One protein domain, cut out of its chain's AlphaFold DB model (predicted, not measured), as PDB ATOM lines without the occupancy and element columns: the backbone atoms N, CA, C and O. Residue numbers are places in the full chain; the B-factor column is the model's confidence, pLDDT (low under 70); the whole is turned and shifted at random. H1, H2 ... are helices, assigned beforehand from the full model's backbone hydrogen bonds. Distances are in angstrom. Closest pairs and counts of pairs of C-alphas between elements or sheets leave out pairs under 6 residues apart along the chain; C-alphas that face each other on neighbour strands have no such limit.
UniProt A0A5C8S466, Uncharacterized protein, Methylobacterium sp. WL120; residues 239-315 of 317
ATOM      1  N   GLU A 239      32.344  11.999 -24.765       89.19
ATOM      2  CA  GLU A 239      33.271  13.119 -24.610       89.19
ATOM      3  C   GLU A 239      33.209  14.042 -25.827       89.19
ATOM      4  O   GLU A 239      32.975  15.240 -25.678       89.19
ATOM      5  N   ASP A 240      33.310  13.473 -27.030       91.44
ATOM      6  CA  ASP A 240      33.244  14.212 -28.292       91.44
ATOM      7  C   ASP A 240      31.858  14.848 -28.494       91.44
ATOM      8  O   ASP A 240      31.730  16.025 -28.837       91.44
ATOM      9  N   CYS A 241      30.787  14.111 -28.182       94.19
ATOM     10  CA  CYS A 241      29.428  14.649 -28.193       94.19
ATOM     11  C   CYS A 241      29.248  15.786 -27.169       94.19
ATOM     12  O   CYS A 241      28.573  16.785 -27.440       94.19
ATOM     13  N   GLY A 242      29.843  15.637 -25.981       94.50
ATOM     14  CA  GLY A 242      29.848  16.648 -24.929       94.50
ATOM     15  C   GLY A 242      30.578  17.916 -25.359       94.50
ATOM     16  O   GLY A 242      30.027  19.002 -25.201       94.50
ATOM     17  N   PHE A 243      31.758  17.773 -25.956       94.25
ATOM     18  CA  PHE A 243      32.550  18.859 -26.532       94.25
ATOM     19  C   PHE A 243      31.763  19.636 -27.597       94.25
ATOM     20  O   PHE A 243      31.635  20.861 -27.517       94.25
ATOM     21  N   LEU A 244      31.143  18.935 -28.553       96.12
ATOM     22  CA  LEU A 244      30.344  19.576 -29.601       96.12
ATOM     23  C   LEU A 244      29.173  20.386 -29.021       96.12
ATOM     24  O   LEU A 244      28.906  21.495 -29.482       96.12
ATOM     25  N   TYR A 245      28.480  19.862 -28.006       96.44
ATOM     26  CA  TYR A 245      27.320  20.528 -27.405       96.44
ATOM     27  C   TYR A 245      27.694  21.667 -26.445       96.44
ATOM     28  O   TYR A 245      27.094  22.750 -26.473       96.44
ATOM     29  N   ASN A 246      28.643  21.417 -25.543       93.94
ATOM     30  CA  ASN A 246      28.991  22.342 -24.471       93.94
ATOM     31  C   ASN A 246      29.877  23.471 -24.973       93.94
ATOM     32  O   ASN A 246      29.618  24.613 -24.603       93.94
ATOM     33  N   ASP A 247      30.831  23.178 -25.853       93.06
ATOM     34  CA  ASP A 247      31.842  24.149 -26.249       93.06
ATOM     35  C   ASP A 247      31.518  24.741 -27.617       93.06
ATOM     36  O   ASP A 247      31.260  25.940 -27.741       93.06
ATOM     37  N   VAL A 248      31.430  23.897 -28.645       94.12
ATOM     38  CA  VAL A 248      31.287  24.390 -30.021       94.12
ATOM     39  C   VAL A 248      29.923  25.039 -30.245       94.12
ATOM     40  O   VAL A 248      29.834  26.147 -30.776       94.12
ATOM     41  N   LEU A 249      28.843  24.407 -29.777       94.31
ATOM     42  CA  LEU A 249      27.498  24.960 -29.931       94.31
ATOM     43  C   LEU A 249      27.293  26.276 -29.166       94.31
ATOM     44  O   LEU A 249      26.405  27.051 -29.521       94.31
ATOM     45  N   THR A 250      28.097  26.540 -28.126       92.06
ATOM     46  CA  THR A 250      28.119  27.858 -27.463       92.06
ATOM     47  C   THR A 250      28.578  28.915 -28.447       92.06
ATOM     48  O   THR A 250      27.874  29.899 -28.649       92.06
ATOM     49  N   GLN A 251      29.686  28.662 -29.145       91.00
ATOM     50  CA  GLN A 251      30.212  29.594 -30.141       91.00
ATOM     51  C   GLN A 251      29.244  29.803 -31.304       91.00
ATOM     52  O   GLN A 251      29.077  30.926 -31.773       91.00
ATOM     53  N   CYS A 252      28.540  28.747 -31.718       92.88
ATOM     54  CA  CYS A 252      27.478  28.861 -32.714       92.88
ATOM     55  C   CYS A 252      26.363  29.815 -32.261       92.88
ATOM     56  O   CYS A 252      25.938  30.671 -33.032       92.88
ATOM     57  N   ALA A 253      25.889  29.695 -31.016       92.25
ATOM     58  CA  ALA A 253      24.814  30.540 -30.494       92.25
ATOM     59  C   ALA A 253      25.260  31.996 -30.248       92.25
ATOM     60  O   ALA A 253      24.504  32.936 -30.514       92.25
ATOM     61  N   GLU A 254      26.490  32.183 -29.771       87.19
ATOM     62  CA  GLU A 254      27.061  33.480 -29.385       87.19
ATOM     63  C   GLU A 254      27.714  34.243 -30.549       87.19
ATOM     64  O   GLU A 254      27.980  35.437 -30.428       87.19
ATOM     65  N   GLY A 255      27.954  33.589 -31.690       75.25
ATOM     66  CA  GLY A 255      28.707  34.152 -32.811       75.25
ATOM     67  C   GLY A 255      28.156  35.493 -33.303       75.25
ATOM     68  O   GLY A 255      27.037  35.578 -33.800       75.25
ATOM     69  N   SER A 256      28.948  36.560 -33.228       64.94
ATOM     70  CA  SER A 256      28.519  37.943 -33.508       64.94
ATOM     71  C   SER A 256      28.214  38.259 -34.982       64.94
ATOM     72  O   SER A 256      27.939  39.410 -35.323       64.94
ATOM     73  N   ARG A 257      28.275  37.263 -35.874       66.44
ATOM     74  CA  ARG A 257      28.173  37.454 -37.325       66.44
ATOM     75  C   ARG A 257      26.726  37.678 -37.771       66.44
ATOM     76  O   ARG A 257      25.778  37.158 -37.183       66.44
ATOM     77  N   THR A 258      26.582  38.467 -38.835       68.25
ATOM     78  CA  THR A 258      25.314  38.747 -39.524       68.25
ATOM     79  C   THR A 258      24.832  37.563 -40.362       68.25
ATOM     80  O   THR A 258      23.628  37.427 -40.571       68.25
ATOM     81  N   THR A 259      25.741  36.690 -40.811       82.25
ATOM     82  CA  THR A 259      25.423  35.450 -41.528       82.25
ATOM     83  C   THR A 259      25.542  34.246 -40.594       82.25
ATOM     84  O   THR A 259      26.507  34.104 -39.847       82.25
ATOM     85  N   CYS A 260      24.531  33.374 -40.625       89.00
ATOM     86  CA  CYS A 260      24.502  32.115 -39.874       89.00
ATOM     87  C   CYS A 260      24.788  30.914 -40.785       89.00
ATOM     88  O   CYS A 260      24.081  29.912 -40.706       89.00
ATOM     89  N   SER A 261      25.771  31.045 -41.680       90.31
ATOM     90  CA  SER A 261      26.344  29.912 -42.413       90.31
ATOM     91  C   SER A 261      27.466  29.310 -41.579       90.31
ATOM     92  O   SER A 261      28.254  30.062 -41.010       90.31
ATOM     93  N   PHE A 262      27.550  27.980 -41.500       88.00
ATOM     94  CA  PHE A 262      28.552  27.311 -40.666       88.00
ATOM     95  C   PHE A 262      29.988  27.788 -40.939       88.00
ATOM     96  O   PHE A 262      30.730  28.039 -39.995       88.00
ATOM     97  N   ASP A 263      30.343  27.980 -42.211       86.25
ATOM     98  CA  ASP A 263      31.694  28.383 -42.617       86.25
ATOM     99  C   ASP A 263      32.007  29.859 -42.274       86.25
ATOM    100  O   ASP A 263      33.170  30.253 -42.193       86.25
ATOM    101  N   ASP A 264      30.974  30.670 -42.016       85.69
ATOM    102  CA  ASP A 264      31.101  32.076 -41.625       85.69
ATOM    103  C   ASP A 264      31.061  32.290 -40.108       85.69
ATOM    104  O   ASP A 264      31.461  33.359 -39.626       85.69
ATOM    105  N   ILE A 265      30.549  31.323 -39.340       85.69
ATOM    106  CA  ILE A 265      30.493  31.416 -37.880       85.69
ATOM    107  C   ILE A 265      31.932  31.421 -37.358       85.69
ATOM    108  O   ILE A 265      32.749  30.577 -37.710       85.69
ATOM    109  N   GLY A 266      32.251  32.394 -36.503       78.69
ATOM    110  CA  GLY A 266      33.585  32.567 -35.926       78.69
ATOM    111  C   GLY A 266      33.930  31.508 -34.880       78.69
ATOM    112  O   GLY A 266      34.110  31.850 -33.713       78.69
ATOM    113  N   ILE A 267      34.011  30.240 -35.286       85.88
ATOM    114  CA  ILE A 267      34.471  29.142 -34.440       85.88
ATOM    115  C   ILE A 267      35.987  29.270 -34.285       85.88
ATOM    116  O   ILE A 267      36.737  29.313 -35.263       85.88
ATOM    117  N   GLY A 268      36.459  29.352 -33.042       83.69
ATOM    118  CA  GLY A 268      37.885  29.450 -32.754       83.69
ATOM    119  C   GLY A 268      38.648  28.239 -33.298       83.69
ATOM    120  O   GLY A 268      38.173  27.108 -33.216       83.69
ATOM    121  N   MET A 269      39.871  28.447 -33.793       81.69
ATOM    122  CA  MET A 269      40.692  27.370 -34.377       81.69
ATOM    123  C   MET A 269      40.935  26.191 -33.421       81.69
ATOM    124  O   MET A 269      41.069  25.052 -33.867       81.69
ATOM    125  N   ALA A 270      40.943  26.454 -32.110       81.19
ATOM    126  CA  ALA A 270      41.028  25.427 -31.074       81.19
ATOM    127  C   ALA A 270      39.848  24.436 -31.111       81.19
ATOM    128  O   ALA A 270      40.035  23.272 -30.775       81.19
ATOM    129  N   TYR A 271      38.670  24.877 -31.563       87.00
ATOM    130  CA  TYR A 271      37.467  24.058 -31.719       87.00
ATOM    131  C   TYR A 271      37.321  23.508 -33.139       87.00
ATOM    132  O   TYR A 271      36.969  22.343 -33.314       87.00
ATOM    133  N   GLN A 272      37.656  24.314 -34.152       86.69
ATOM    134  CA  GLN A 272      37.545  23.905 -35.553       86.69
ATOM    135  C   GLN A 272      38.437  22.704 -35.879       86.69
ATOM    136  O   GLN A 272      38.045  21.815 -36.632       86.69
ATOM    137  N   ARG A 273      39.641  22.645 -35.303       82.38
ATOM    138  CA  ARG A 273      40.584  21.565 -35.597       82.38
ATOM    139  C   ARG A 273      40.103  20.187 -35.108       82.38
ATOM    140  O   ARG A 273      40.123  19.268 -35.925       82.38
ATOM    141  N   PRO A 274      39.648  20.012 -33.854       84.81
ATOM    142  CA  PRO A 274      38.989  18.778 -33.426       84.81
ATOM    143  C   PRO A 274      37.777  18.399 -34.287       84.81
ATOM    144  O   PRO A 274      37.620  17.227 -34.609       84.81
ATOM    145  N   ILE A 275      36.961  19.371 -34.722       90.31
ATOM    146  CA  ILE A 275      35.807  19.110 -35.604       90.31
ATOM    147  C   ILE A 275      36.258  18.542 -36.947       90.31
ATOM    148  O   ILE A 275      35.741  17.517 -37.379       90.31
ATOM    149  N   ASN A 276      37.244  19.173 -37.587       88.88
ATOM    150  CA  ASN A 276      37.782  18.703 -38.862       88.88
ATOM    151  C   ASN A 276      38.404  17.306 -38.729       88.88
ATOM    152  O   ASN A 276      38.286  16.486 -39.634       88.88
ATOM    153  N   LEU A 277      39.052  17.026 -37.594       85.75
ATOM    154  CA  LEU A 277      39.624  15.712 -37.321       85.75
ATOM    155  C   LEU A 277      38.538  14.640 -37.178       85.75
ATOM    156  O   LEU A 277      38.666  13.572 -37.771       85.75
ATOM    157  N   MET A 278      37.466  14.934 -36.435       90.62
ATOM    158  CA  MET A 278      36.306  14.046 -36.342       90.62
ATOM    159  C   MET A 278      35.661  13.837 -37.714       90.62
ATOM    160  O   MET A 278      35.372  12.702 -38.065       90.62
ATOM    161  N   ALA A 279      35.498  14.897 -38.514       91.00
ATOM    162  CA  ALA A 279      34.909  14.815 -39.857       91.00
ATOM    163  C   ALA A 279      35.709  13.911 -40.794       91.00
ATOM    164  O   ALA A 279      35.133  13.201 -41.612       91.00
ATOM    165  N   HIS A 280      37.034  13.918 -40.655       88.75
ATOM    166  CA  HIS A 280      37.908  13.091 -41.473       88.75
ATOM    167  C   HIS A 280      37.963  11.628 -41.008       88.75
ATOM    168  O   HIS A 280      38.042  10.728 -41.837       88.75
ATOM    169  N   ASN A 281      37.967  11.373 -39.694       87.62
ATOM    170  CA  ASN A 281      38.334  10.056 -39.162       87.62
ATOM    171  C   ASN A 281      37.207   9.288 -38.475       87.62
ATOM    172  O   ASN A 281      37.301   8.062 -38.407       87.62
ATOM    173  N   ASP A 282      36.184   9.958 -37.940       90.06
ATOM    174  CA  ASP A 282      35.118   9.306 -37.180       90.06
ATOM    175  C   ASP A 282      33.862   9.114 -38.044       90.06
ATOM    176  O   ASP A 282      33.130  10.074 -38.296       90.06
ATOM    177  N   PRO A 283      33.543   7.873 -38.459       89.56
ATOM    178  CA  PRO A 283      32.368   7.608 -39.280       89.56
ATOM    179  C   PRO A 283      31.060   7.805 -38.501       89.56
ATOM    180  O   PRO A 283      29.983   7.819 -39.097       89.56
ATOM    181  N   ASN A 284      31.130   7.956 -37.175       91.44
ATOM    182  CA  ASN A 284      29.984   8.270 -36.335       91.44
ATOM    183  C   ASN A 284      29.702   9.773 -36.252       91.44
ATOM    184  O   ASN A 284      28.626  10.156 -35.779       91.44
ATOM    185  N   PHE A 285      30.625  10.636 -36.692       93.69
ATOM    186  CA  PHE A 285      30.379  12.070 -36.685       93.69
ATOM    187  C   PHE A 285      29.493  12.484 -37.857       93.69
ATOM    188  O   PHE A 285      29.878  12.493 -39.025       93.69
ATOM    189  N   ARG A 286      28.272  12.894 -37.520       92.88
ATOM    190  CA  ARG A 286      27.283  13.378 -38.479       92.88
ATOM    191  C   ARG A 286      27.511  14.855 -38.791       92.88
ATOM    192  O   ARG A 286      26.741  15.712 -38.359       92.88
ATOM    193  N   GLU A 287      28.569  15.148 -39.544       93.75
ATOM    194  CA  GLU A 287      29.010  16.522 -39.822       93.75
ATOM    195  C   GLU A 287      27.878  17.406 -40.376       93.75
ATOM    196  O   GLU A 287      27.652  18.504 -39.876       93.75
ATOM    197  N   ALA A 288      27.109  16.923 -41.355       94.38
ATOM    198  CA  ALA A 288      26.013  17.695 -41.951       94.38
ATOM    199  C   ALA A 288      24.904  18.049 -40.938       94.38
ATOM    200  O   ALA A 288      24.391  19.173 -40.926       94.38
ATOM    201  N   ASP A 289      24.555  17.106 -40.058       95.81
ATOM    202  CA  ASP A 289      23.562  17.323 -39.005       95.81
ATOM    203  C   ASP A 289      24.096  18.288 -37.936       95.81
ATOM    204  O   ASP A 289      23.368  19.159 -37.448       95.81
ATOM    205  N   PHE A 290      25.387  18.185 -37.609       96.44
ATOM    206  CA  PHE A 290      26.062  19.121 -36.718       96.44
ATOM    207  C   PHE A 290      26.080  20.543 -37.288       96.44
ATOM    208  O   PHE A 290      25.648  21.470 -36.601       96.44
ATOM    209  N   ARG A 291      26.502  20.715 -38.550       95.62
ATOM    210  CA  ARG A 291      26.513  22.005 -39.258       95.62
ATOM    211  C   ARG A 291      25.129  22.649 -39.226       95.62
ATOM    212  O   ARG A 291      24.985  23.767 -38.742       95.62
ATOM    213  N   THR A 292      24.098  21.897 -39.613       95.81
ATOM    214  CA  THR A 292      22.697  22.354 -39.581       95.81
ATOM    215  C   THR A 292      22.276  22.804 -38.180       95.81
ATOM    216  O   THR A 292      21.636  23.844 -38.006       95.81
ATOM    217  N   THR A 293      22.658  22.043 -37.152       96.12
ATOM    218  CA  THR A 293      22.324  22.378 -35.763       96.12
ATOM    219  C   THR A 293      23.044  23.642 -35.291       96.12
ATOM    220  O   THR A 293      22.433  24.484 -34.633       96.12
ATOM    221  N   CYS A 294      24.314  23.817 -35.659       95.00
ATOM    222  CA  CYS A 294      25.092  25.017 -35.358       95.00
ATOM    223  C   CYS A 294      24.493  26.265 -36.029       95.00
ATOM    224  O   CYS A 294      24.273  27.278 -35.362       95.00
ATOM    225  N   GLU A 295      24.126  26.183 -37.311       95.00
ATOM    226  CA  GLU A 295      23.455  27.277 -38.025       95.00
ATOM    227  C   GLU A 295      22.119  27.652 -37.376       95.00
ATOM    228  O   GLU A 295      21.797  28.833 -37.225       95.00
ATOM    229  N   GLN A 296      21.344  26.657 -36.940       94.75
ATOM    230  CA  GLN A 296      20.088  26.902 -36.237       94.75
ATOM    231  C   GLN A 296      20.315  27.554 -34.869       94.75
ATOM    232  O   GLN A 296      19.564  28.454 -34.478       94.75
ATOM    233  N   SER A 297      21.362  27.153 -34.150       94.81
ATOM    234  CA  SER A 297      21.746  27.800 -32.896       94.81
ATOM    235  C   SER A 297      22.188  29.246 -33.092       94.81
ATOM    236  O   SER A 297      21.790  30.094 -32.295       94.81
ATOM    237  N   CYS A 298      22.897  29.560 -34.179       94.31
ATOM    238  CA  CYS A 298      23.214  30.940 -34.557       94.31
ATOM    239  C   CYS A 298      21.945  31.759 -34.820       94.31
ATOM    240  O   CYS A 298      21.761  32.827 -34.235       94.31
ATOM    241  N   LYS A 299      21.019  31.230 -35.633       93.12
ATOM    242  CA  LYS A 299      19.767  31.921 -35.996       93.12
ATOM    243  C   LYS A 299      18.891  32.207 -34.780       93.12
ATOM    244  O   LYS A 299      18.299  33.275 -34.668       93.12
ATOM    245  N   THR A 300      18.795  31.240 -33.872       93.38
ATOM    246  CA  THR A 300      17.910  31.319 -32.699       93.38
ATOM    247  C   THR A 300      18.576  31.913 -31.464       93.38
ATOM    248  O   THR A 300      17.885  32.164 -30.475       93.38
ATOM    249  N   ARG A 301      19.903  32.115 -31.497       92.00
ATOM    250  CA  ARG A 301      20.731  32.501 -30.341       92.00
ATOM    251  C   ARG A 301      20.583  31.552 -29.151       92.00
ATOM    252  O   ARG A 301      20.752  31.948 -28.001       92.00
ATOM    253  N   LYS A 302      20.213  30.294 -29.414       93.50
ATOM    254  CA  LYS A 302      19.908  29.289 -28.395       93.50
ATOM    255  C   LYS A 302      20.418  27.919 -28.810       93.50
ATOM    256  O   LYS A 302      20.351  27.521 -29.972       93.50
ATOM    257  N   LYS A 303      20.875  27.157 -27.824       94.75
ATOM    258  CA  LYS A 303      21.153  25.734 -28.009       94.75
ATOM    259  C   LYS A 303      19.830  24.948 -28.028       94.75
ATOM    260  O   LYS A 303      18.930  25.282 -27.250       94.75
ATOM    261  N   PRO A 304      19.684  23.907 -28.867       95.44
ATOM    262  CA  PRO A 304      18.646  22.901 -28.676       95.44
ATOM    263  C   PRO A 304      18.833  22.206 -27.321       95.44
ATOM    264  O   PRO A 304      19.885  22.313 -26.694       95.44
ATOM    265  N   SER A 305      17.833  21.447 -26.877       96.38
ATOM    266  CA  SER A 305      18.021  20.590 -25.707       96.38
ATOM    267  C   SER A 305      19.104  19.537 -25.977       96.38
ATOM    268  O   SER A 305      19.240  19.039 -27.099       96.38
ATOM    269  N   LEU A 306      19.835  19.142 -24.931       93.56
ATOM    270  CA  LEU A 306      20.864  18.102 -25.020       93.56
ATOM    271  C   LEU A 306      20.314  16.790 -25.602       93.56
ATOM    272  O   LEU A 306      20.990  16.128 -26.384       93.56
ATOM    273  N   ALA A 307      19.079  16.421 -25.251       95.19
ATOM    274  CA  ALA A 307      18.432  15.218 -25.768       95.19
ATOM    275  C   ALA A 307      18.196  15.295 -27.287       95.19
ATOM    276  O   ALA A 307      18.519  14.350 -28.008       95.19
ATOM    277  N   SER A 308      17.690  16.432 -27.781       94.81
ATOM    278  CA  SER A 308      17.487  16.646 -29.217       94.81
ATOM    279  C   SER A 308      18.813  16.687 -29.973       94.81
ATOM    280  O   SER A 308      18.927  16.061 -31.025       94.81
ATOM    281  N   PHE A 309      19.829  17.352 -29.415       96.38
ATOM    282  CA  PHE A 309      21.171  17.391 -29.995       96.38
ATOM    283  C   PHE A 309      21.784  15.992 -30.113       96.38
ATOM    284  O   PHE A 309      22.208  15.594 -31.193       96.38
ATOM    285  N   ARG A 310      21.771  15.208 -29.025       94.81
ATOM    286  CA  ARG A 310      22.307  13.839 -29.011       94.81
ATOM    287  C   ARG A 310      21.658  12.970 -30.078       94.81
ATOM    288  O   ARG A 310      22.363  12.304 -30.824       94.81
ATOM    289  N   LYS A 311      20.329  13.021 -30.191       94.38
ATOM    290  CA  LYS A 311      19.586  12.269 -31.209       94.38
ATOM    291  C   LYS A 311      19.941  12.699 -32.638       94.38
ATOM    292  O   LYS A 311      19.990  11.860 -33.533       94.38
ATOM    293  N   ALA A 312      20.157  13.993 -32.859       93.12
ATOM    294  CA  ALA A 312      20.427  14.534 -34.186       93.12
ATOM    295  C   ALA A 312      21.880  14.338 -34.640       93.12
ATOM    296  O   ALA A 312      22.100  14.105 -35.821       93.12
ATOM    297  N   VAL A 313      22.851  14.436 -33.732       94.19
ATOM    298  CA  VAL A 313      24.276  14.523 -34.090       94.19
ATOM    299  C   VAL A 313      25.079  13.324 -33.602       94.19
ATOM    300  O   VAL A 313      25.950  12.848 -34.322       94.19
ATOM    301  N   CYS A 314      24.801  12.832 -32.393       93.06
ATOM    302  CA  CYS A 314      25.699  11.895 -31.718       93.06
ATOM    303  C   CYS A 314      25.261  10.433 -31.799       93.06
ATOM    304  O   CYS A 314      26.088   9.544 -31.641       93.06
ATOM    305  N   LEU A 315      23.971  10.166 -31.987       91.25
ATOM    306  CA  LEU A 315      23.443   8.807 -32.050       91.25
ATOM    307  C   LEU A 315      23.388   8.295 -33.499       91.25
ATOM    308  O   LEU A 315      23.181   9.098 -34.423       91.25
TER     309      LEU A 315
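Overview. This is residues 239 to 315 of the 317 residues of an uncharacterized protein of Methylobacterium sp. WL120 (UniProt A0A5C8S466). Two helices that run the same way, H1 and H3, make a narrow V that closes near their last residues; the short helix H4 bridges the wider end on one side, and H2 lies loosely on the other side, away from H4. The long link of residues 255 to 268 runs past the narrow end of the V on its way from H1 to H2. The printed part has 77 residues with four named helices, H1, H2, H3 and H4 along the chain, and no named strand; its class is all helix. It is compact and rounded, with a radius of gyration of the C-alphas of 11.3 A and spans of 32 by 26 by 18 A.

Arrangement. H1, residues 239 to 254, touches H3, residues 287 to 300, the same way at 36 degrees, only just a steep tilt. H1 touches H3 with residues 249 to 254 alone, and H3 touches H1 with residues 294 to 300 alone; the closest C-alphas of the two helices, those of Ala 253 and Cys 298, are 4.4 A apart. H1 also touches H4, residues 306 to 314, with residues 241 to 245 alone; their lines are only just about perpendicular, at 71 degrees, and the closest C-alphas, of Cys 241 and Cys 314, are 5.8 A apart. H3 and H4 form a helical hairpin: they touch, opposite ways at 36 degrees, only just a steep tilt, with H3 using residues 287 to 293 alone, and the closest C-alphas, of Phe 290 and Val 313, 5.6 A apart. The helix packing is mostly crossed, with none of these three pairs at a shallow tilt. H2, residues 269 to 281, is close to H1 but not clearly touching; the closest C-alphas, of Val 248 and Tyr 271, are 6.4 A apart. H2 and H4 are apart. In H3 and H4 every O i to N i+4 pair is within hydrogen-bond range, against 9 of 12 in H1 and 8 of 9 in H2.

Along the chain. H1 begins at C-alpha 239, (33.271, 13.119, -24.610), and is 21.8 A long. H2 measures 18.1 A from C-alpha 269 to C-alpha 281, and H3 19.8 A from C-alpha 287 to C-alpha 300. H4 measures 10.3 A and ends at C-alpha 314, (25.699, 11.895, -31.718).

Size, cuts and confidence. The two C-alphas farthest apart, of Thr 258 and Pro 283, are 31.9 A apart. The printed part has no cut. The link from H1 to H2 is long, and those from H2 to H3 and from H3 to H4 are tight. The mean pLDDT of the printed part is 90.2, and residues 256 to 258 are under 70.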